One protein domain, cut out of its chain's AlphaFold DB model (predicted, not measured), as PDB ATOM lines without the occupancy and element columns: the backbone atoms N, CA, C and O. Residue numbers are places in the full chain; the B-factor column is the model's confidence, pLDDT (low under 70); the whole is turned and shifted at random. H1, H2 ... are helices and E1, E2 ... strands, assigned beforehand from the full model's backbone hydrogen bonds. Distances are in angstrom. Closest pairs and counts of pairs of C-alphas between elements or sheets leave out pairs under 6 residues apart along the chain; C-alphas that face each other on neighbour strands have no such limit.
ATOM      1  N   GLU A 155      -9.542   3.340  11.436       95.19
ATOM      2  CA  GLU A 155      -9.638   2.166  10.561       95.19
ATOM      3  C   GLU A 155      -8.585   1.108  10.891       95.19
ATOM      4  O   GLU A 155      -8.894  -0.081  10.901       95.19
ATOM      5  N   LEU A 156      -7.354   1.511  11.218       95.19
ATOM      6  CA  LEU A 156      -6.330   0.553  11.639       95.19
ATOM      7  C   LEU A 156      -6.729  -0.126  12.955       95.19
ATOM      8  O   LEU A 156      -6.588  -1.340  13.088       95.19
ATOM      9  N   GLU A 157      -7.282   0.639  13.897       95.62
ATOM     10  CA  GLU A 157      -7.821   0.106  15.146       95.62
ATOM     11  C   GLU A 157      -8.918  -0.939  14.891       95.62
ATOM     12  O   GLU A 157      -8.841  -2.061  15.398       95.62
ATOM     13  N   ASN A 158      -9.890  -0.621  14.031       95.81
ATOM     14  CA  ASN A 158     -10.962  -1.536  13.637       95.81
ATOM     15  C   ASN A 158     -10.420  -2.835  13.019       95.81
ATOM     16  O   ASN A 158     -10.905  -3.927  13.336       95.81
ATOM     17  N   HIS A 159      -9.393  -2.741  12.169       97.19
ATOM     18  CA  HIS A 159      -8.760  -3.905  11.546       97.19
ATOM     19  C   HIS A 159      -7.991  -4.762  12.556       97.19
ATOM     20  O   HIS A 159      -8.114  -5.985  12.511       97.19
ATOM     21  N   ILE A 160      -7.271  -4.155  13.504       97.31
ATOM     22  CA  ILE A 160      -6.594  -4.878  14.593       97.31
ATOM     23  C   ILE A 160      -7.620  -5.613  15.463       97.31
ATOM     24  O   ILE A 160      -7.459  -6.802  15.745       97.31
ATOM     25  N   ARG A 161      -8.730  -4.956  15.821       98.06
ATOM     26  CA  ARG A 161      -9.819  -5.591  16.581       98.06
ATOM     27  C   ARG A 161     -10.435  -6.763  15.829       98.06
ATOM     28  O   ARG A 161     -10.679  -7.827  16.396       98.06
ATOM     29  N   ARG A 162     -10.695  -6.589  14.531       98.19
ATOM     30  CA  ARG A 162     -11.208  -7.661  13.670       98.19
ATOM     31  C   ARG A 162     -10.220  -8.822  13.563       98.19
ATOM     32  O   ARG A 162     -10.663  -9.965  13.604       98.19
ATOM     33  N   LEU A 163      -8.922  -8.541  13.463       97.88
ATOM     34  CA  LEU A 163      -7.871  -9.557  13.405       97.88
ATOM     35  C   LEU A 163      -7.854 -10.410  14.678       97.88
ATOM     36  O   LEU A 163      -7.939 -11.630  14.579       97.88
ATOM     37  N   HIS A 164      -7.824  -9.790  15.859       98.38
ATOM     38  CA  HIS A 164      -7.829 -10.529  17.126       98.38
ATOM     39  C   HIS A 164      -9.097 -11.367  17.316       98.38
ATOM     40  O   HIS A 164      -9.000 -12.521  17.726       98.38
ATOM     41  N   ARG A 165     -10.272 -10.847  16.934       97.56
ATOM     42  CA  ARG A 165     -11.524 -11.628  16.945       97.56
ATOM     43  C   ARG A 165     -11.488 -12.812  15.980       97.56
ATOM     44  O   ARG A 165     -11.963 -13.885  16.326       97.56
ATOM     45  N   ALA A 166     -10.941 -12.621  14.780       97.81
ATOM     46  CA  ALA A 166     -10.866 -13.673  13.770       97.81
ATOM     47  C   ALA A 166      -9.884 -14.788  14.157       97.81
ATOM     48  O   ALA A 166     -10.154 -15.955  13.895       97.81
ATOM     49  N   VAL A 167      -8.757 -14.434  14.782       98.00
ATOM     50  CA  VAL A 167      -7.767 -15.406  15.272       98.00
ATOM     51  C   VAL A 167      -8.208 -16.037  16.596       98.00
ATOM     52  O   VAL A 167      -7.863 -17.182  16.871       98.00
ATOM     53  N   GLY A 168      -8.967 -15.307  17.417       98.06
ATOM     54  CA  GLY A 168      -9.401 -15.751  18.741       98.06
ATOM     55  C   GLY A 168      -8.283 -15.742  19.786       98.06
ATOM     56  O   GLY A 168      -8.374 -16.465  20.773       98.06
ATOM     57  N   ASN A 169      -7.217 -14.959  19.577       98.31
ATOM     58  CA  ASN A 169      -6.050 -14.934  20.465       98.31
ATOM     59  C   ASN A 169      -6.100 -13.859  21.558       98.31
ATOM     60  O   ASN A 169      -5.314 -13.951  22.492       98.31
ATOM     61  N   ALA A 170      -6.984 -12.862  21.481       98.25
ATOM     62  CA  ALA A 170      -7.079 -11.819  22.505       98.25
ATOM     63  C   ALA A 170      -8.480 -11.199  22.603       98.25
ATOM     64  O   ALA A 170      -9.144 -10.975  21.586       98.25
ATOM     65  N   VAL A 171      -8.894 -10.866  23.825       98.06
ATOM     66  CA  VAL A 171     -10.064 -10.040  24.131       98.06
ATOM     67  C   VAL A 171      -9.649  -8.579  24.040       98.06
ATOM     68  O   VAL A 171      -8.974  -8.043  24.908       98.06
ATOM     69  N   VAL A 172     -10.037  -7.913  22.960       96.38
ATOM     70  CA  VAL A 172      -9.685  -6.500  22.738       96.38
ATOM     71  C   VAL A 172     -10.878  -5.564  22.871       96.38
ATOM     72  O   VAL A 172     -10.691  -4.361  23.037       96.38
ATOM     73  N   ASP A 173     -12.103  -6.086  22.821       93.69
ATOM     74  CA  ASP A 173     -13.321  -5.293  22.973       93.69
ATOM     75  C   ASP A 173     -13.390  -4.673  24.379       93.69
ATOM     76  O   ASP A 173     -13.042  -5.304  25.371       93.69
ATOM     77  N   GLY A 174     -13.780  -3.398  24.460       93.12
ATOM     78  CA  GLY A 174     -13.774  -2.635  25.715       93.12
ATOM     79  C   GLY A 174     -12.397  -2.124  26.166       93.12
ATOM     80  O   GLY A 174     -12.351  -1.233  27.008       93.12
ATOM     81  N   LYS A 175     -11.290  -2.601  25.577       95.62
ATOM     82  CA  LYS A 175      -9.931  -2.103  25.852       95.62
ATOM     83  C   LYS A 175      -9.559  -0.951  24.913       95.62
ATOM     84  O   LYS A 175      -9.922  -0.958  23.734       95.62
ATOM     85  N   ARG A 176      -8.800   0.029  25.403       94.50
ATOM     86  CA  ARG A 176      -8.152   1.082  24.608       94.50
ATOM     87  C   ARG A 176      -6.964   0.513  23.842       94.50
ATOM     88  O   ARG A 176      -6.154  -0.214  24.413       94.50
ATOM     89  N   LEU A 177      -6.848   0.880  22.567       95.62
ATOM     90  CA  LEU A 177      -5.694   0.549  21.739       95.62
ATOM     91  C   LEU A 177      -4.785   1.769  21.585       95.62
ATOM     92  O   LEU A 177      -5.253   2.848  21.230       95.62
ATOM     93  N   VAL A 178      -3.490   1.581  21.838       95.50
ATOM     94  CA  VAL A 178      -2.448   2.606  21.662       95.50
ATOM     95  C   VAL A 178      -1.378   2.064  20.726       95.50
ATOM     96  O   VAL A 178      -0.900   0.946  20.920       95.50
ATOM     97  N   PHE A 179      -0.995   2.843  19.713       96.00
ATOM     98  CA  PHE A 179       0.044   2.462  18.753       96.00
ATOM     99  C   PHE A 179       1.401   3.044  19.124       96.00
ATOM    100  O   PHE A 179       1.497   4.127  19.698       96.00
ATOM    101  N   GLY A 180       2.456   2.326  18.756       96.06
ATOM    102  CA  GLY A 180       3.827   2.783  18.926       96.06
ATOM    103  C   GLY A 180       4.734   2.323  17.797       96.06
ATOM    104  O   GLY A 180       4.395   1.415  17.027       96.06
ATOM    105  N   ALA A 181       5.906   2.950  17.735       96.50
ATOM    106  CA  ALA A 181       7.001   2.653  16.822       96.50
ATOM    107  C   ALA A 181       7.657   1.297  17.168       96.50
ATOM    108  O   ALA A 181       8.784   1.204  17.659       96.50
ATOM    109  N   GLY A 182       6.905   0.223  16.939       94.50
ATOM    110  CA  GLY A 182       7.186  -1.131  17.387       94.50
ATOM    111  C   GLY A 182       6.841  -1.331  18.862       94.50
ATOM    112  O   GLY A 182       6.691  -0.380  19.633       94.50
ATOM    113  N   SER A 183       6.765  -2.595  19.279       95.88
ATOM    114  CA  SER A 183       6.560  -2.936  20.692       95.88
ATOM    115  C   SER A 183       7.673  -2.385  21.588       95.88
ATOM    116  O   SER A 183       7.415  -2.033  22.729       95.88
ATOM    117  N   THR A 184       8.887  -2.200  21.060       95.88
ATOM    118  CA  THR A 184      10.028  -1.608  21.777       95.88
ATOM    119  C   THR A 184       9.729  -0.238  22.391       95.88
ATOM    120  O   THR A 184      10.154   0.007  23.516       95.88
ATOM    121  N   GLN A 185       9.010   0.652  21.699       96.75
ATOM    122  CA  GLN A 185       8.632   1.947  22.281       96.75
ATOM    123  C   GLN A 185       7.614   1.761  23.415       96.75
ATOM    124  O   GLN A 185       7.705   2.401  24.462       96.75
ATOM    125  N   LEU A 186       6.655   0.862  23.198       97.62
ATOM    126  CA  LEU A 186       5.541   0.611  24.105       97.62
ATOM    127  C   LEU A 186       5.988  -0.079  25.400       97.62
ATOM    128  O   LEU A 186       5.440   0.232  26.447       97.62
ATOM    129  N   ILE A 187       7.013  -0.936  25.356       96.94
ATOM    130  CA  ILE A 187       7.624  -1.561  26.543       96.94
ATOM    131  C   ILE A 187       8.026  -0.485  27.560       96.94
ATOM    132  O   ILE A 187       7.583  -0.528  28.705       96.94
ATOM    133  N   ASN A 188       8.799   0.518  27.135       95.19
ATOM    134  CA  ASN A 188       9.228   1.589  28.033       95.19
ATOM    135  C   ASN A 188       8.067   2.490  28.470       95.19
ATOM    136  O   ASN A 188       7.982   2.877  29.634       95.19
ATOM    137  N   ALA A 189       7.161   2.814  27.541       95.69
ATOM    138  CA  ALA A 189       5.992   3.638  27.843       95.69
ATOM    139  C   ALA A 189       5.101   2.988  28.912       95.69
ATOM    140  O   ALA A 189       4.625   3.676  29.809       95.69
ATOM    141  N   LEU A 190       4.918   1.667  28.849       96.56
ATOM    142  CA  LEU A 190       4.150   0.904  29.827       96.56
ATOM    143  C   LEU A 190       4.837   0.835  31.185       96.56
ATOM    144  O   LEU A 190       4.176   1.041  32.197       96.56
ATOM    145  N   VAL A 191       6.150   0.592  31.220       95.75
ATOM    146  CA  VAL A 191       6.909   0.622  32.480       95.75
ATOM    147  C   VAL A 191       6.758   1.981  33.153       95.75
ATOM    148  O   VAL A 191       6.453   2.042  34.341       95.75
ATOM    149  N   HIS A 192       6.891   3.067  32.392       93.50
ATOM    150  CA  HIS A 192       6.697   4.414  32.916       93.50
ATOM    151  C   HIS A 192       5.254   4.655  33.387       93.50
ATOM    152  O   HIS A 192       5.056   5.125  34.500       93.50
ATOM    153  N   ALA A 193       4.247   4.282  32.591       93.44
ATOM    154  CA  ALA A 193       2.835   4.489  32.927       93.44
ATOM    155  C   ALA A 193       2.366   3.687  34.155       93.44
ATOM    156  O   ALA A 193       1.453   4.116  34.855       93.44
ATOM    157  N   LEU A 194       2.974   2.527  34.413       92.88
ATOM    158  CA  LEU A 194       2.683   1.678  35.574       92.88
ATOM    159  C   LEU A 194       3.526   2.038  36.807       92.88
ATOM    160  O   LEU A 194       3.356   1.433  37.866       92.88
ATOM    161  N   SER A 195       4.448   2.993  36.682       91.38
ATOM    162  CA  SER A 195       5.287   3.442  37.790       91.38
ATOM    163  C   SER A 195       4.589   4.511  38.638       91.38
ATOM    164  O   SER A 195       3.730   5.234  38.132       91.38
ATOM    165  N   PRO A 196       4.951   4.650  39.929       83.50
ATOM    166  CA  PRO A 196       4.464   5.737  40.765       83.50
ATOM    167  C   PRO A 196       4.762   7.105  40.150       83.50
ATOM    168  O   PRO A 196       5.835   7.338  39.594       83.50
ATOM    169  N   ASP A 197       3.821   8.026  40.313       72.62
ATOM    170  CA  ASP A 197       3.925   9.379  39.787       72.62
ATOM    171  C   ASP A 197       5.020  10.159  40.545       72.62
ATOM    172  O   ASP A 197       4.848  10.516  41.714       72.62
ATOM    173  N   ALA A 198       6.174  10.393  39.908       61.75
ATOM    174  CA  ALA A 198       7.393  10.878  40.574       61.75
ATOM    175  C   ALA A 198       7.214  12.207  41.328       61.75
ATOM    176  O   ALA A 198       7.904  12.461  42.318       61.75
ATOM    177  N   ASN A 199       6.278  13.047  40.874       61.44
ATOM    178  CA  ASN A 199       5.983  14.346  41.481       61.44
ATOM    179  C   ASN A 199       4.975  14.254  42.635       61.44
ATOM    180  O   ASN A 199       5.070  15.025  43.588       61.44
ATOM    181  N   ALA A 200       4.028  13.313  42.576       61.66
ATOM    182  CA  ALA A 200       3.082  13.066  43.667       61.66
ATOM    183  C   ALA A 200       3.698  12.192  44.773       61.66
ATOM    184  O   ALA A 200       3.263  12.230  45.924       61.66
ATOM    185  N   ALA A 201       4.731  11.420  44.430       56.91
ATOM    186  CA  ALA A 201       5.274  10.347  45.242       56.91
ATOM    187  C   ALA A 201       6.734  10.584  45.658       56.91
ATOM    188  O   ALA A 201       7.537   9.655  45.657       56.91
ATOM    189  N   ALA A 202       7.082  11.798  46.104       58.12
ATOM    190  CA  ALA A 202       8.419  12.107  46.639       58.12
ATOM    191  C   ALA A 202       8.867  11.187  47.810       58.12
ATOM    192  O   ALA A 202      10.028  11.232  48.212       58.12
ATOM    193  N   ALA A 203       7.964  10.353  48.346       61.12
ATOM    194  CA  ALA A 203       8.218   9.366  49.392       61.12
ATOM    195  C   ALA A 203       8.068   7.887  48.957       61.12
ATOM    196  O   ALA A 203       8.315   7.006  49.782       61.12
ATOM    197  N   SER A 204       7.660   7.572  47.719       70.19
ATOM    198  CA  SER A 204       7.501   6.173  47.282       70.19
ATOM    199  C   SER A 204       8.776   5.639  46.625       70.19
ATOM    200  O   SER A 204       9.414   6.357  45.857       70.19
ATOM    201  N   PRO A 205       9.167   4.384  46.903       79.25
ATOM    202  CA  PRO A 205      10.279   3.762  46.196       79.25
ATOM    203  C   PRO A 205       9.943   3.583  44.703       79.25
ATOM    204  O   PRO A 205       8.765   3.414  44.374       79.25
ATOM    205  N   PRO A 206      10.958   3.561  43.817       86.56
ATOM    206  CA  PRO A 206      10.756   3.287  42.397       86.56
ATOM    207  C   PRO A 206      10.074   1.932  42.191       86.56
ATOM    208  O   PRO A 206      10.309   0.984  42.954       86.56
ATOM    209  N   ALA A 207       9.279   1.820  41.127       91.06
ATOM    210  CA  ALA A 207       8.750   0.538  40.691       91.06
ATOM    211  C   ALA A 207       9.893  -0.430  40.362       91.06
ATOM    212  O   ALA A 207      10.937  -0.064  39.814       91.06
ATOM    213  N   ARG A 208       9.695  -1.695  40.713       93.12
ATOM    214  CA  ARG A 208      10.695  -2.749  40.550       93.12
ATOM    215  C   ARG A 208      10.312  -3.602  39.356       93.12
ATOM    216  O   ARG A 208       9.363  -4.378  39.420       93.12
ATOM    217  N   VAL A 209      11.045  -3.447  38.263       95.88
ATOM    218  CA  VAL A 209      10.765  -4.149  37.010       95.88
ATOM    219  C   VAL A 209      11.492  -5.487  37.000       95.88
ATOM    220  O   VAL A 209      12.694  -5.546  37.273       95.88
ATOM    221  N   VAL A 210      10.769  -6.558  36.687       96.38
ATOM    222  CA  VAL A 210      11.290  -7.931  36.683       96.38
ATOM    223  C   VAL A 210      10.772  -8.730  35.492       96.38
ATOM    224  O   VAL A 210       9.752  -8.398  34.890       96.38
ATOM    225  N   ALA A 211      11.464  -9.824  35.184       97.50
ATOM    226  CA  ALA A 211      10.982 -10.856  34.272       97.50
ATOM    227  C   ALA A 211      11.449 -12.246  34.732       97.50
ATOM    228  O   ALA A 211      12.518 -12.400  35.339       97.50
ATOM    229  N   THR A 212      10.673 -13.286  34.428       96.81
ATOM    230  CA  THR A 212      11.046 -14.669  34.756       96.81
ATOM    231  C   THR A 212      12.107 -15.168  33.781       96.81
ATOM    232  O   THR A 212      11.903 -15.131  32.576       96.81
ATOM    233  N   ALA A 213      13.253 -15.639  34.281       96.00
ATOM    234  CA  ALA A 213      14.311 -16.174  33.424       96.00
ATOM    235  C   ALA A 213      13.968 -17.582  32.884       96.00
ATOM    236  O   ALA A 213      13.408 -18.389  33.631       96.00
ATOM    237  N   PRO A 214      14.373 -17.911  31.642       97.12
ATOM    238  CA  PRO A 214      14.975 -17.008  30.655       97.12
ATOM    239  C   PRO A 214      13.930 -16.042  30.064       97.12
ATOM    240  O   PRO A 214      12.777 -16.421  29.892       97.12
ATOM    241  N   TYR A 215      14.345 -14.812  29.751       97.62
ATOM    242  CA  TYR A 215      13.478 -13.745  29.229       97.62
ATOM    243  C   TYR A 215      14.141 -13.004  28.065       97.62
ATOM    244  O   TYR A 215      15.356 -13.088  27.869       97.62
ATOM    245  N   TYR A 216      13.350 -12.201  27.349       97.69
ATOM    246  CA  TYR A 216      13.818 -11.326  26.276       97.69
ATOM    247  C   TYR A 216      14.812 -10.265  26.804       97.69
ATOM    248  O   TYR A 216      14.406  -9.357  27.539       97.69
ATOM    249  N   PRO A 217      16.114 -10.330  26.448       97.00
ATOM    250  CA  PRO A 217      17.147  -9.486  27.061       97.00
ATOM    251  C   PRO A 217      16.889  -7.968  27.016       97.00
ATOM    252  O   PRO A 217      17.263  -7.288  27.978       97.00
ATOM    253  N   PRO A 218      16.233  -7.416  25.974       96.62
ATOM    254  CA  PRO A 218      15.919  -5.996  25.910       96.62
ATOM    255  C   PRO A 218      15.042  -5.440  27.024       96.62
ATOM    256  O   PRO A 218      15.145  -4.245  27.269       96.62
ATOM    257  N   TYR A 219      14.262  -6.249  27.752       97.75
ATOM    258  CA  TYR A 219      13.586  -5.744  28.954       97.75
ATOM    259  C   TYR A 219      14.604  -5.192  29.953       97.75
ATOM    260  O   TYR A 219      14.508  -4.048  30.381       97.75
ATOM    261  N   ARG A 220      15.662  -5.960  30.242       96.75
ATOM    262  CA  ARG A 220      16.731  -5.517  31.139       96.75
ATOM    263  C   ARG A 220      17.480  -4.321  30.568       96.75
ATOM    264  O   ARG A 220      17.699  -3.353  31.289       96.75
ATOM    265  N   THR A 221      17.944  -4.403  29.319       96.38
ATOM    266  CA  THR A 221      18.819  -3.353  28.773       96.38
ATOM    267  C   THR A 221      18.077  -2.036  28.598       96.38
ATOM    268  O   THR A 221      18.651  -0.995  28.894       96.38
ATOM    269  N   GLN A 222      16.808  -2.068  28.180       96.19
ATOM    270  CA  GLN A 222      15.990  -0.871  28.033       96.19
ATOM    271  C   GLN A 222      15.623  -0.269  29.391       96.19
ATOM    272  O   GLN A 222      15.839   0.922  29.590       96.19
ATOM    273  N   THR A 223      15.140  -1.071  30.347       96.44
ATOM    274  CA  THR A 223      14.814  -0.555  31.685       96.44
ATOM    275  C   THR A 223      16.048   0.017  32.383       96.44
ATOM    276  O   THR A 223      15.952   1.070  32.997       96.44
ATOM    277  N   ALA A 224      17.214  -0.627  32.262       94.25
ATOM    278  CA  ALA A 224      18.457  -0.105  32.834       94.25
ATOM    279  C   ALA A 224      18.973   1.153  32.112       94.25
ATOM    280  O   ALA A 224      19.648   1.975  32.721       94.25
ATOM    281  N   MET A 225      18.679   1.313  30.818       93.75
ATOM    282  CA  MET A 225      19.040   2.517  30.062       93.75
ATOM    283  C   MET A 225      18.232   3.741  30.514       93.75
ATOM    284  O   MET A 225      18.768   4.846  30.517       93.75
ATOM    285  N   PHE A 226      16.967   3.545  30.895       88.38
ATOM    286  CA  PHE A 226      16.074   4.596  31.395       88.38
ATOM    287  C   PHE A 226      15.921   4.579  32.927       88.38
ATOM    288  O   PHE A 226      14.931   5.088  33.447       88.38
ATOM    289  N   ASP A 227      16.886   3.988  33.639       78.25
ATOM    290  CA  ASP A 227      16.883   3.878  35.101       78.25
ATOM    291  C   ASP A 227      16.783   5.269  35.749       78.25
ATOM    292  O   ASP A 227      17.557   6.180  35.435       78.25
ATOM    293  N   GLY A 228      15.786   5.444  36.616       76.06
ATOM    294  CA  GLY A 228      15.319   6.757  37.050       76.06
ATOM    295  C   GLY A 228      14.716   6.758  38.452       76.06
ATOM    296  O   GLY A 228      14.928   5.851  39.257       76.06
ATOM    297  N   ARG A 229      13.960   7.812  38.778       80.75
ATOM    298  CA  ARG A 229      13.242   7.893  40.065       80.75
ATOM    299  C   ARG A 229      11.977   7.040  40.064       80.75
ATOM    300  O   ARG A 229      11.503   6.640  41.121       80.75
ATOM    301  N   GLU A 230      11.440   6.798  38.880       86.56
ATOM    302  CA  GLU A 230      10.153   6.178  38.619       86.56
ATOM    303  C   GLU A 230      10.243   4.655  38.737       86.56
ATOM    304  O   GLU A 230       9.391   4.026  39.361       86.56
ATOM    305  N   TYR A 231      11.292   4.061  38.165       91.62
ATOM    306  CA  TYR A 231      11.473   2.618  38.097       91.62
ATOM    307  C   TYR A 231      12.938   2.224  37.962       91.62
ATOM    308  O   TYR A 231      13.766   3.004  37.499       91.62
ATOM    309  N   ARG A 232      13.225   0.968  38.317       92.81
ATOM    310  CA  ARG A 232      14.532   0.332  38.141       92.81
ATOM    311  C   ARG A 232      14.402  -1.146  37.794       92.81
ATOM    312  O   ARG A 232      13.417  -1.799  38.149       92.81
ATOM    313  N   TRP A 233      15.432  -1.704  37.162       95.00
ATOM    314  CA  TRP A 233      15.522  -3.145  36.916       95.00
ATOM    315  C   TRP A 233      15.938  -3.900  38.186       95.00
ATOM    316  O   TRP A 233      16.992  -3.634  38.759       95.00
ATOM    317  N   GLU A 234      15.150  -4.893  38.597       92.31
ATOM    318  CA  GLU A 234      15.347  -5.633  39.853       92.31
ATOM    319  C   GLU A 234      15.768  -7.102  39.629       92.31
ATOM    320  O   GLU A 234      15.871  -7.899  40.560       92.31
ATOM    321  N   GLY A 235      16.070  -7.486  38.389       90.75
ATOM    322  CA  GLY A 235      16.538  -8.832  38.075       90.75
ATOM    323  C   GLY A 235      15.411  -9.817  37.788       90.75
ATOM    324  O   GLY A 235      14.400  -9.482  37.174       90.75
ATOM    325  N   THR A 236      15.637 -11.082  38.145       93.94
ATOM    326  CA  THR A 236      14.694 -12.157  37.827       93.94
ATOM    327  C   THR A 236      13.535 -12.184  38.811       93.94
ATOM    328  O   THR A 236      13.703 -11.899  39.999       93.94
ATOM    329  N   THR A 237      12.373 -12.643  38.349       90.12
ATOM    330  CA  THR A 237      11.214 -12.839  39.228       90.12
ATOM    331  C   THR A 237      11.518 -13.772  40.408       90.12
ATOM    332  O   THR A 237      11.058 -13.525  41.519       90.12
ATOM    333  N   ALA A 238      12.357 -14.798  40.222       84.62
ATOM    334  CA  ALA A 238      12.774 -15.697  41.303       84.62
ATOM    335  C   ALA A 238      13.589 -14.980  42.398       84.62
ATOM    336  O   ALA A 238      13.342 -15.189  43.586       84.62
ATOM    337  N   ALA A 239      14.527 -14.106  42.014       78.62
ATOM    338  CA  ALA A 239      15.302 -13.306  42.966       78.62
ATOM    339  C   ALA A 239      14.413 -12.290  43.703       78.62
ATOM    340  O   ALA A 239      14.558 -12.083  44.908       78.62
ATOM    341  N   ALA A 240      13.450 -11.703  42.993       75.56
ATOM    342  CA  ALA A 240      12.454 -10.818  43.575       75.56
ATOM    343  C   ALA A 240      11.542 -11.537  44.580       75.56
ATOM    344  O   ALA A 240      11.334 -11.023  45.678       75.56
ATOM    345  N   TRP A 241      11.054 -12.733  44.239       71.31
ATOM    346  CA  TRP A 241      10.212 -13.563  45.103       71.31
ATOM    347  C   TRP A 241      10.920 -13.958  46.402       71.31
ATOM    348  O   TRP A 241      10.312 -13.905  47.467       71.31
ATOM    349  N   ALA A 242      12.216 -14.279  46.339       65.69
ATOM    350  CA  ALA A 242      13.018 -14.595  47.522       65.69
ATOM    351  C   ALA A 242      13.115 -13.423  48.523       65.69
ATOM    352  O   ALA A 242      13.246 -13.654  49.723       65.69
ATOM    353  N   ASN A 243      13.002 -12.181  48.040       60.94
ATOM    354  CA  ASN A 243      13.110 -10.959  48.841       60.94
ATOM    355  C   ASN A 243      11.756 -10.281  49.135       60.94
ATOM    356  O   ASN A 243      11.714  -9.284  49.859       60.94
ATOM    357  N   ALA A 244      10.648 -10.757  48.562       59.16
ATOM    358  CA  ALA A 244       9.351 -10.094  48.665       59.16
ATOM    359  C   ALA A 244       8.615 -10.484  49.957       59.16
ATOM    360  O   ALA A 244       8.039 -11.565  50.084       59.16
ATOM    361  N   SER A 245       8.557  -9.561  50.919       54.94
ATOM    362  CA  SER A 245       7.696  -9.680  52.097       54.94
ATOM    363  C   SER A 245       6.220  -9.492  51.716       54.94
ATOM    364  O   SER A 245       5.686  -8.403  51.876       54.94
ATOM    365  N   ARG A 246       5.557 -10.532  51.193       54.88
ATOM    366  CA  ARG A 246       4.091 -10.666  50.961       54.88
ATOM    367  C   ARG A 246       3.346  -9.573  50.161       54.88
ATOM    368  O   ARG A 246       2.206  -9.830  49.793       54.88
ATOM    369  N   ASN A 247       3.933  -8.415  49.861       62.97
ATOM    370  CA  ASN A 247       3.310  -7.345  49.094       62.97
ATOM    371  C   ASN A 247       4.146  -7.013  47.852       62.97
ATOM    372  O   ASN A 247       5.160  -6.320  47.932       62.97
ATOM    373  N   SER A 248       3.713  -7.541  46.709       70.12
ATOM    374  CA  SER A 248       4.337  -7.337  45.398       70.12
ATOM    375  C   SER A 248       3.745  -6.162  44.610       70.12
ATOM    376  O   SER A 248       4.051  -6.017  43.431       70.12
ATOM    377  N   SER A 249       2.949  -5.294  45.246       72.56
ATOM    378  CA  SER A 249       2.277  -4.170  44.575       72.56
ATOM    379  C   SER A 249       3.221  -3.135  43.955       72.56
ATOM    380  O   SER A 249       2.787  -2.325  43.149       72.56
ATOM    381  N   SER A 250       4.502  -3.128  44.334       84.50
ATOM    382  CA  SER A 250       5.528  -2.249  43.755       84.50
ATOM    383  C   SER A 250       6.268  -2.862  42.563       84.50
ATOM    384  O   SER A 250       7.193  -2.237  42.040       84.50
ATOM    385  N   PHE A 251       5.911  -4.079  42.146       92.00
ATOM    386  CA  PHE A 251       6.539  -4.744  41.009       92.00
ATOM    387  C   PHE A 251       5.760  -4.548  39.716       92.00
ATOM    388  O   PHE A 251       4.531  -4.618  39.696       92.00
ATOM    389  N   ILE A 252       6.522  -4.418  38.632       95.56
ATOM    390  CA  ILE A 252       6.048  -4.537  37.257       95.56
ATOM    391  C   ILE A 252       6.688  -5.804  36.683       95.56
ATOM    392  O   ILE A 252       7.912  -5.888  36.565       95.56
ATOM    393  N   GLU A 253       5.876  -6.808  36.371       96.94
ATOM    394  CA  GLU A 253       6.328  -8.080  35.811       96.94
ATOM    395  C   GLU A 253       6.085  -8.114  34.299       96.94
ATOM    396  O   GLU A 253       4.945  -8.039  33.837       96.94
ATOM    397  N   PHE A 254       7.157  -8.275  33.521       98.38
ATOM    398  CA  PHE A 254       7.038  -8.683  32.126       98.38
ATOM    399  C   PHE A 254       6.731 -10.177  32.048       98.38
ATOM    400  O   PHE A 254       7.498 -11.009  32.541       98.38
ATOM    401  N   VAL A 255       5.635 -10.513  31.371       98.25
ATOM    402  CA  VAL A 255       5.210 -11.891  31.123       98.25
ATOM    403  C   VAL A 255       5.118 -12.105  29.620       98.25
ATOM    404  O   VAL A 255       4.143 -11.718  28.987       98.25
ATOM    405  N   THR A 256       6.142 -12.717  29.030       98.56
ATOM    406  CA  THR A 256       6.144 -13.047  27.599       98.56
ATOM    407  C   THR A 256       5.514 -14.420  27.390       98.56
ATOM    408  O   THR A 256       5.994 -15.408  27.948       98.56
ATOM    409  N   SER A 257       4.448 -14.509  26.595       97.81
ATOM    410  CA  SER A 257       3.721 -15.764  26.376       97.81
ATOM    411  C   SER A 257       3.187 -15.843  24.941       97.81
ATOM    412  O   SER A 257       2.278 -15.085  24.592       97.81
ATOM    413  N   PRO A 258       3.721 -16.735  24.082       98.19
ATOM    414  CA  PRO A 258       4.877 -17.615  24.268       98.19
ATOM    415  C   PRO A 258       6.163 -16.859  24.585       98.19
ATOM    416  O   PRO A 258       6.411 -15.781  24.049       98.19
ATOM    417  N   ASN A 259       6.992 -17.451  25.433       98.50
ATOM    418  CA  ASN A 259       8.199 -16.821  25.933       98.50
ATOM    419  C   ASN A 259       9.338 -16.795  24.909       98.50
ATOM    420  O   ASN A 259       9.487 -17.685  24.074       98.50
ATOM    421  N   ASN A 260      10.196 -15.785  25.028       97.81
ATOM    422  CA  ASN A 260      11.474 -15.725  24.336       97.81
ATOM    423  C   ASN A 260      12.593 -16.013  25.356       97.81
ATOM    424  O   ASN A 260      12.729 -15.240  26.308       97.81
ATOM    425  N   PRO A 261      13.404 -17.077  25.186       97.19
ATOM    426  CA  PRO A 261      13.602 -17.846  23.948       97.19
ATOM    427  C   PRO A 261      12.897 -19.210  23.874       97.19
ATOM    428  O   PRO A 261      12.898 -19.822  22.812       97.19
ATOM    429  N   ASP A 262      12.350 -19.729  24.974       97.12
ATOM    430  CA  ASP A 262      11.967 -21.150  25.082       97.12
ATOM    431  C   ASP A 262      10.571 -21.508  24.533       97.12
ATOM    432  O   ASP A 262      10.180 -22.673  24.589       97.12
ATOM    433  N   ALA A 263       9.831 -20.531  23.997       96.56
ATOM    434  CA  ALA A 263       8.491 -20.672  23.422       96.56
ATOM    435  C   ALA A 263       7.419 -21.233  24.377       96.56
ATOM    436  O   ALA A 263       6.313 -21.564  23.947       96.56
ATOM    437  N   LEU A 264       7.701 -21.313  25.680       97.00
ATOM    438  CA  LEU A 264       6.730 -21.796  26.655       97.00
ATOM    439  C   LEU A 264       5.649 -20.744  26.897       97.00
ATOM    440  O   LEU A 264       5.939 -19.552  26.997       97.00
ATOM    441  N   LEU A 265       4.402 -21.185  27.049       97.00
ATOM    442  CA  LEU A 265       3.343 -20.317  27.558       97.00
ATOM    443  C   LEU A 265       3.644 -19.981  29.024       97.00
ATOM    444  O   LEU A 265       3.936 -20.866  29.832       97.00
ATOM    445  N   ARG A 266       3.601 -18.693  29.358       96.56
ATOM    446  CA  ARG A 266       3.871 -18.170  30.702       96.56
ATOM    447  C   ARG A 266       2.631 -17.490  31.257       96.56
ATOM    448  O   ARG A 266       1.794 -16.994  30.509       96.56
ATOM    449  N   ALA A 267       2.561 -17.466  32.579       95.31
ATOM    450  CA  ALA A 267       1.594 -16.709  33.356       95.31
ATOM    451  C   ALA A 267       2.358 -15.880  34.405       95.31
ATOM    452  O   ALA A 267       3.504 -16.228  34.718       95.31
ATOM    453  N   PRO A 268       1.749 -14.817  34.955       93.44
ATOM    454  CA  PRO A 268       2.352 -14.036  36.031       93.44
ATOM    455  C   PRO A 268       2.720 -14.907  37.234       93.44
ATOM    456  O   PRO A 268       1.958 -15.795  37.627       93.44
ATOM    457  N   VAL A 269       3.880 -14.643  37.833       91.75
ATOM    458  CA  VAL A 269       4.363 -15.379  39.009       91.75
ATOM    459  C   VAL A 269       4.167 -14.554  40.281       91.75
ATOM    460  O   VAL A 269       3.834 -15.109  41.333       91.75
ATOM    461  N   LEU A 270       4.341 -13.230  40.206       88.75
ATOM    462  CA  LEU A 270       4.155 -12.341  41.350       88.75
ATOM    463  C   LEU A 270       2.669 -12.024  41.545       88.75
ATOM    464  O   LEU A 270       2.000 -11.479  40.675       88.75
ATOM    465  N   ARG A 271       2.123 -12.333  42.724       85.38
ATOM    466  CA  ARG A 271       0.716 -12.024  43.023       85.38
ATOM    467  C   ARG A 271       0.544 -10.536  43.324       85.38
ATOM    468  O   ARG A 271       1.181 -10.025  44.239       85.38
ATOM    469  N   GLY A 272      -0.349  -9.856  42.611       84.44
ATOM    470  CA  GLY A 272      -0.645  -8.436  42.837       84.44
ATOM    471  C   GLY A 272       0.416  -7.463  42.314       84.44
ATOM    472  O   GLY A 272       0.381  -6.299  42.700       84.44
ATOM    473  N   SER A 273       1.353  -7.922  41.478       89.25
ATOM    474  CA  SER A 273       2.164  -7.031  40.641       89.25
ATOM    475  C   SER A 273       1.311  -6.422  39.526       89.25
ATOM    476  O   SER A 273       0.282  -6.978  39.136       89.25
ATOM    477  N   ALA A 274       1.771  -5.301  38.975       94.31
ATOM    478  CA  ALA A 274       1.336  -4.887  37.650       94.31
ATOM    479  C   ALA A 274       1.976  -5.820  36.612       94.31
ATOM    480  O   ALA A 274       3.158  -6.152  36.717       94.31
ATOM    481  N   VAL A 275       1.210  -6.244  35.611       96.62
ATOM    482  CA  VAL A 275       1.671  -7.188  34.587       96.62
ATOM    483  C   VAL A 275       1.675  -6.497  33.235       96.62
ATOM    484  O   VAL A 275       0.679  -5.897  32.848       96.62
ATOM    485  N   ILE A 276       2.781  -6.625  32.504       98.38
ATOM    486  CA  ILE A 276       2.841  -6.334  31.071       98.38
ATOM    487  C   ILE A 276       2.916  -7.679  30.349       98.38
ATOM    488  O   ILE A 276       3.969  -8.326  30.339       98.38
ATOM    489  N   ALA A 277       1.798  -8.109  29.765       98.38
ATOM    490  CA  ALA A 277       1.724  -9.358  29.023       98.38
ATOM    491  C   ALA A 277       2.205  -9.137  27.580       98.38
ATOM    492  O   ALA A 277       1.536  -8.487  26.778       98.38
ATOM    493  N   ASP A 278       3.394  -9.636  27.246       98.62
ATOM    494  CA  ASP A 278       3.961  -9.548  25.900       98.62
ATOM    495  C   ASP A 278       3.552 -10.768  25.070       98.62
ATOM    496  O   ASP A 278       4.074 -11.878  25.221       98.62
ATOM    497  N   HIS A 279       2.609 -10.532  24.164       98.31
ATOM    498  CA  HIS A 279       2.027 -11.516  23.264       98.31
ATOM    499  C   HIS A 279       2.533 -11.352  21.829       98.31
ATOM    500  O   HIS A 279       1.846 -11.715  20.869       98.31
ATOM    501  N   ALA A 280       3.765 -10.859  21.647       98.00
ATOM    502  CA  ALA A 280       4.393 -10.768  20.331       98.00
ATOM    503  C   ALA A 280       4.326 -12.093  19.548       98.00
ATOM    504  O   ALA A 280       4.146 -12.074  18.331       98.00
ATOM    505  N   TYR A 281       4.421 -13.232  20.238       98.25
ATOM    506  CA  TYR A 281       4.405 -14.569  19.642       98.25
ATOM    507  C   TYR A 281       3.064 -15.310  19.795       98.25
ATOM    508  O   TYR A 281       2.993 -16.473  19.416       98.25
ATOM    509  N   TYR A 282       1.997 -14.706  20.337       98.25
ATOM    510  CA  TYR A 282       0.730 -15.423  20.582       98.25
ATOM    511  C   TYR A 282      -0.142 -15.509  19.321       98.25
ATOM    512  O   TYR A 282      -1.226 -14.936  19.231       98.25
ATOM    513  N   TRP A 283       0.378 -16.209  18.312       98.38
ATOM    514  CA  TRP A 283      -0.234 -16.389  16.996       98.38
ATOM    515  C   TRP A 283      -0.143 -17.858  16.549       98.38
ATOM    516  O   TRP A 283       0.803 -18.545  16.949       98.38
ATOM    517  N   PRO A 284      -1.065 -18.343  15.691       97.56
ATOM    518  CA  PRO A 284      -1.164 -19.764  15.336       97.56
ATOM    519  C   PRO A 284       0.106 -20.409  14.760       97.56
ATOM    520  O   PRO A 284       0.308 -21.607  14.920       97.56
ATOM    521  N   HIS A 285       0.975 -19.646  14.092       94.19
ATOM    522  CA  HIS A 285       2.235 -20.165  13.544       94.19
ATOM    523  C   HIS A 285       3.366 -20.291  14.575       94.19
ATOM    524  O   HIS A 285       4.400 -20.865  14.251       94.19
ATOM    525  N   PHE A 286       3.183 -19.795  15.801       96.50
ATOM    526  CA  PHE A 286       4.131 -19.980  16.907       96.50
ATOM    527  C   PHE A 286       3.594 -20.903  18.003       96.50
ATOM    528  O   PHE A 286       4.380 -21.585  18.653       96.50
ATOM    529  N   THR A 287       2.279 -20.914  18.244       97.44
ATOM    530  CA  THR A 287       1.681 -21.717  19.316       97.44
ATOM    531  C   THR A 287       0.210 -22.041  19.062       97.44
ATOM    532  O   THR A 287      -0.482 -21.352  18.313       97.44
ATOM    533  N   HIS A 288      -0.284 -23.076  19.741       96.38
ATOM    534  CA  HIS A 288      -1.708 -23.383  19.802       96.38
ATOM    535  C   HIS A 288      -2.451 -22.337  20.650       96.38
ATOM    536  O   HIS A 288      -2.092 -22.091  21.802       96.38
ATOM    537  N   ILE A 289      -3.521 -21.762  20.100       97.75
ATOM    538  CA  ILE A 289      -4.363 -20.783  20.797       97.75
ATOM    539  C   ILE A 289      -5.426 -21.533  21.606       97.75
ATOM    540  O   ILE A 289      -6.453 -21.943  21.074       97.75
ATOM    541  N   ALA A 290      -5.154 -21.757  22.894       93.06
ATOM    542  CA  ALA A 290      -6.066 -22.491  23.777       93.06
ATOM    543  C   ALA A 290      -7.258 -21.641  24.251       93.06
ATOM    544  O   ALA A 290      -8.354 -22.164  24.440       93.06
ATOM    545  N   ALA A 291      -7.033 -20.343  24.451       95.94
ATOM    546  CA  ALA A 291      -8.029 -19.361  24.863       95.94
ATOM    547  C   ALA A 291      -7.554 -17.951  24.473       95.94
ATOM    548  O   ALA A 291      -6.342 -17.741  24.339       95.94
ATOM    549  N   PRO A 292      -8.461 -16.977  24.301       97.56
ATOM    550  CA  PRO A 292      -8.049 -15.594  24.114       97.56
ATOM    551  C   PRO A 292      -7.362 -15.058  25.380       97.56
ATOM    552  O   PRO A 292      -7.831 -15.303  26.490       97.56
ATOM    553  N   ALA A 293      -6.263 -14.327  25.197       97.38
ATOM    554  CA  ALA A 293      -5.625 -13.524  26.238       97.38
ATOM    555  C   ALA A 293      -6.575 -12.397  26.694       97.38
ATOM    556  O   ALA A 293      -7.291 -11.831  25.863       97.38
ATOM    557  N   ASP A 294      -6.616 -12.085  27.988       97.25
ATOM    558  CA  ASP A 294      -7.518 -11.072  28.569       97.25
ATOM    559  C   ASP A 294      -6.884 -10.343  29.765       97.25
ATOM    560  O   ASP A 294      -7.522  -9.997  30.756       97.25
ATOM    561  N   GLU A 295      -5.581 -10.118  29.692       96.56
ATOM    562  CA  GLU A 295      -4.840  -9.358  30.683       96.56
ATOM    563  C   GLU A 295      -5.170  -7.859  30.583       96.56
ATOM    564  O   GLU A 295      -5.594  -7.348  29.537       96.56
ATOM    565  N   ASP A 296      -4.964  -7.126  31.681       96.06
ATOM    566  CA  ASP A 296      -5.222  -5.682  31.738       96.06
ATOM    567  C   ASP A 296      -4.323  -4.883  30.795       96.06
ATOM    568  O   ASP A 296      -4.747  -3.852  30.288       96.06
ATOM    569  N   VAL A 297      -3.097  -5.355  30.553       97.94
ATOM    570  CA  VAL A 297      -2.135  -4.742  29.632       97.94
ATOM    571  C   VAL A 297      -1.537  -5.831  28.753       97.94
ATOM    572  O   VAL A 297      -0.687  -6.606  29.193       97.94
ATOM    573  N   MET A 298      -1.954  -5.854  27.490       98.38
ATOM    574  CA  MET A 298      -1.456  -6.787  26.482       98.38
ATOM    575  C   MET A 298      -0.695  -6.045  25.390       98.38
ATOM    576  O   MET A 298      -1.218  -5.121  24.768       98.38
ATOM    577  N   LEU A 299       0.532  -6.474  25.130       98.25
ATOM    578  CA  LEU A 299       1.428  -5.911  24.132       98.25
ATOM    579  C   LEU A 299       1.523  -6.836  22.914       98.25
ATOM    580  O   LEU A 299       1.804  -8.027  23.038       98.25
ATOM    581  N   PHE A 300       1.363  -6.260  21.724       98.19
ATOM    582  CA  PHE A 300       1.491  -6.948  20.443       98.19
ATOM    583  C   PHE A 300       2.412  -6.179  19.485       98.19
ATOM    584  O   PHE A 300       2.710  -4.992  19.645       98.19
ATOM    585  N   THR A 301       2.863  -6.864  18.437       97.75
ATOM    586  CA  THR A 301       3.667  -6.284  17.356       97.75
ATOM    587  C   THR A 301       3.213  -6.823  16.010       97.75
ATOM    588  O   THR A 301       2.809  -7.977  15.922       97.75
ATOM    589  N   MET A 302       3.344  -6.029  14.947       96.31
ATOM    590  CA  MET A 302       3.189  -6.530  13.580       96.31
ATOM    591  C   MET A 302       4.385  -7.350  13.101       96.31
ATOM    592  O   MET A 302       4.233  -8.157  12.180       96.31
ATOM    593  N   SER A 303       5.557  -7.182  13.724       97.62
ATOM    594  CA  SER A 303       6.798  -7.826  13.286       97.62
ATOM    595  C   SER A 303       6.651  -9.344  13.201       97.62
ATOM    596  O   SER A 303       6.958  -9.939  12.181       97.62
ATOM    597  N   LYS A 304       6.138  -9.985  14.251       96.94
ATOM    598  CA  LYS A 304       6.081 -11.448  14.361       96.94
ATOM    599  C   LYS A 304       4.918 -12.113  13.608       96.94
ATOM    600  O   LYS A 304       5.162 -13.163  13.013       96.94
ATOM    601  N   PRO A 305       3.687 -11.567  13.584       96.38
ATOM    602  CA  PRO A 305       2.601 -12.194  12.841       96.38
ATOM    603  C   PRO A 305       2.676 -11.975  11.335       96.38
ATOM    604  O   PRO A 305       2.342 -12.876  10.578       96.38
ATOM    605  N   SER A 306       3.101 -10.786  10.902       96.94
ATOM    606  CA  SER A 306       3.091 -10.423   9.484       96.94
ATOM    607  C   SER A 306       4.472 -10.435   8.844       96.94
ATOM    608  O   SER A 306       4.563 -10.406   7.631       96.94
ATOM    609  N   GLY A 307       5.558 -10.439   9.609       97.75
ATOM    610  CA  GLY A 307       6.904 -10.345   9.043       97.75
ATOM    611  C   GLY A 307       7.373  -8.918   8.757       97.75
ATOM    612  O   GLY A 307       8.550  -8.703   8.491       97.75
ATOM    613  N   HIS A 308       6.503  -7.913   8.891       98.12
ATOM    614  CA  HIS A 308       6.835  -6.506   8.650       98.12
ATOM    615  C   HIS A 308       7.593  -5.880   9.833       98.12
ATOM    616  O   HIS A 308       7.137  -4.933  10.480       98.12
ATOM    617  N   ALA A 309       8.765  -6.429  10.159       97.62
ATOM    618  CA  ALA A 309       9.615  -5.918  11.230       97.62
ATOM    619  C   ALA A 309      10.135  -4.502  10.935       97.62
ATOM    620  O   ALA A 309      10.236  -3.698  11.864       97.62
ATOM    621  N   GLY A 310      10.389  -4.178   9.663       97.31
ATOM    622  CA  GLY A 310      10.831  -2.855   9.210       97.31
ATOM    623  C   GLY A 310       9.776  -1.751   9.333       97.31
ATOM    624  O   GLY A 310      10.142  -0.601   9.531       97.31
ATOM    625  N   SER A 311       8.476  -2.077   9.333       97.56
ATOM    626  CA  SER A 311       7.400  -1.072   9.449       97.56
ATOM    627  C   SER A 311       7.280  -0.443  10.836       97.56
ATOM    628  O   SER A 311       6.574   0.546  10.997       97.56
ATOM    629  N   ARG A 312       7.942  -1.026  11.846       97.38
ATOM    630  CA  ARG A 312       7.976  -0.524  13.230       97.38
ATOM    631  C   ARG A 312       6.575  -0.208  13.771       97.38
ATOM    632  O   ARG A 312       6.349   0.876  14.288       97.38
ATOM    633  N   LEU A 313       5.641  -1.156  13.690       97.06
ATOM    634  CA  LEU A 313       4.293  -0.992  14.246       97.06
ATOM    635  C   LEU A 313       4.035  -2.006  15.364       97.06
ATOM    636  O   LEU A 313       4.114  -3.220  15.158       97.06
ATOM    637  N   GLY A 314       3.742  -1.493  16.557       96.00
ATOM    638  CA  GLY A 314       3.237  -2.261  17.691       96.00
ATOM    639  C   GLY A 314       1.976  -1.631  18.261       96.00
ATOM    640  O   GLY A 314       1.675  -0.469  17.978       96.00
ATOM    641  N   CYS A 315       1.246  -2.396  19.066       95.81
ATOM    642  CA  CYS A 315       0.086  -1.889  19.786       95.81
ATOM    643  C   CYS A 315      -0.000  -2.458  21.201       95.81
ATOM    644  O   CYS A 315       0.490  -3.552  21.481       95.81
ATOM    645  N   VAL A 316      -0.636  -1.697  22.085       95.12
ATOM    646  CA  VAL A 316      -1.078  -2.148  23.406       95.12
ATOM    647  C   VAL A 316      -2.595  -2.157  23.430       95.12
ATOM    648  O   VAL A 316      -3.196  -1.185  22.982       95.12
ATOM    649  N   ALA A 317      -3.189  -3.205  23.997       91.81
ATOM    650  CA  ALA A 317      -4.570  -3.214  24.468       91.81
ATOM    651  C   ALA A 317      -4.582  -3.061  25.995       91.81
ATOM    652  O   ALA A 317      -3.931  -3.841  26.689       91.81
ATOM    653  N   THR A 318      -5.286  -2.047  26.501       90.88
ATOM    654  CA  THR A 318      -5.344  -1.726  27.936       90.88
ATOM    655  C   THR A 318      -6.750  -1.354  28.408       90.88
ATOM    656  O   THR A 318      -7.501  -0.754  27.639       90.88
ATOM    657  N   CYS A 319      -7.124  -1.716  29.636       82.94
ATOM    658  CA  CYS A 319      -8.406  -1.338  30.251       82.94
ATOM    659  C   CYS A 319      -8.515   0.183  30.513       82.94
ATOM    660  O   CYS A 319      -7.481   0.871  30.692       82.94
TER     661      CYS A 319
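Overview. This is residues 155 to 319 of the 319 residues of the protein "Tryptophan aminotransferase-related protein 4" of Zea mays (UniProt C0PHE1). A strongly twisted sheet of seven strands, curled like part of a barrel, wraps round helix H2, with H3 beyond H2 at the E2 and E3 end. H1 crosses the E1 end, H4 is over E2 and E3, and long loops join several strands. The 165 printed residues hold five named helices and seven named strands, in the order H1 E1 H2 E2 H3 E3 H4 E4 E5 E6 H5 E7; under half are in named elements, and the class is mixed, helices and strands. The sheet is mixed, in the order E1, E7, E6, E5, E4, E2, E3. The whole is compact, with a radius of gyration of the C-alphas of 15.7 A and spans of 45 by 32 by 29 A.

Arrangement. Begin with H1, residues 155 to 167: on the local plane, fitted to just 6 of the sheet's C-alphas, it runs across E1, residues 176 to 181, at 75 degrees; their closest C-alphas, Glu 157 and Leu 177, are 6.9 A apart. Next find H2, residues 183 to 193, round which the sheet curls; its closest C-alpha pair with E7, residues 313 to 318, is Ser 183 and Gly 314, 4.5 A. E7 is antiparallel to E1, with N 178 and O 316 at 3.0 A, and to E6, residues 297 to 301, with N 298 and O 317 at 2.9 A. Parallel neighbours follow: E6 and E5, residues 274 to 278, with N 299 and O 277 at 2.8 A; E5 and E4, residues 251 to 256, with N 253 and O 274 at 2.8 A; E4 and E2, residues 207 to 211, with N 252 and O 208 at 2.9 A; E2 and E3, residues 231 to 236, with N 234 and O 209 at 2.9 A. H3, residues 218 to 225, runs along E2 at 21 degrees on the local plane, and its height over the sheet is 8.5 A. H2 and H3 only just touch, with 3 pairs of C-alphas within 8 A, the closest Asn 188 and Thr 223, 7.0 A. They are on one face of the sheet, making two layers, helices and sheet. E2, H3 and E3 form a strand-helix-strand unit, two parallel neighbour strands joined through a helix, with a right-handed crossover. E3, H4, residues 237 to 243, and E4 form a split one, with E2 between its strands, also right-handed. H4 runs slantwise to E3, at 38 degrees on the local plane. H5, residues 303 to 306, is not on the sheet. Every O i to N i+4 pair is within hydrogen-bond range in H1, H3 and H4, and 6 of 7 in H2; H5 is too short for such a pair.

Along the chain. Find C-alpha 155 at (-9.638, 2.166, 10.561); from there H1 runs 18.3 A to C-alpha 167. E1 spans 17.1 A, H2 14.8 A and E4 15.8 A. E7 runs 16.8 A to C-alpha 318 at (-5.344, -1.726, 27.936).

Size, cuts and confidence. The C-alphas of Ala 203 and His 285, the two farthest apart, are 46.8 A apart. The printed part has no cut; the links H2 to E2, E4 to E5 and E5 to E6 are long. The model's pLDDT is under 70 at residues 198 to 203 and 242 to 247.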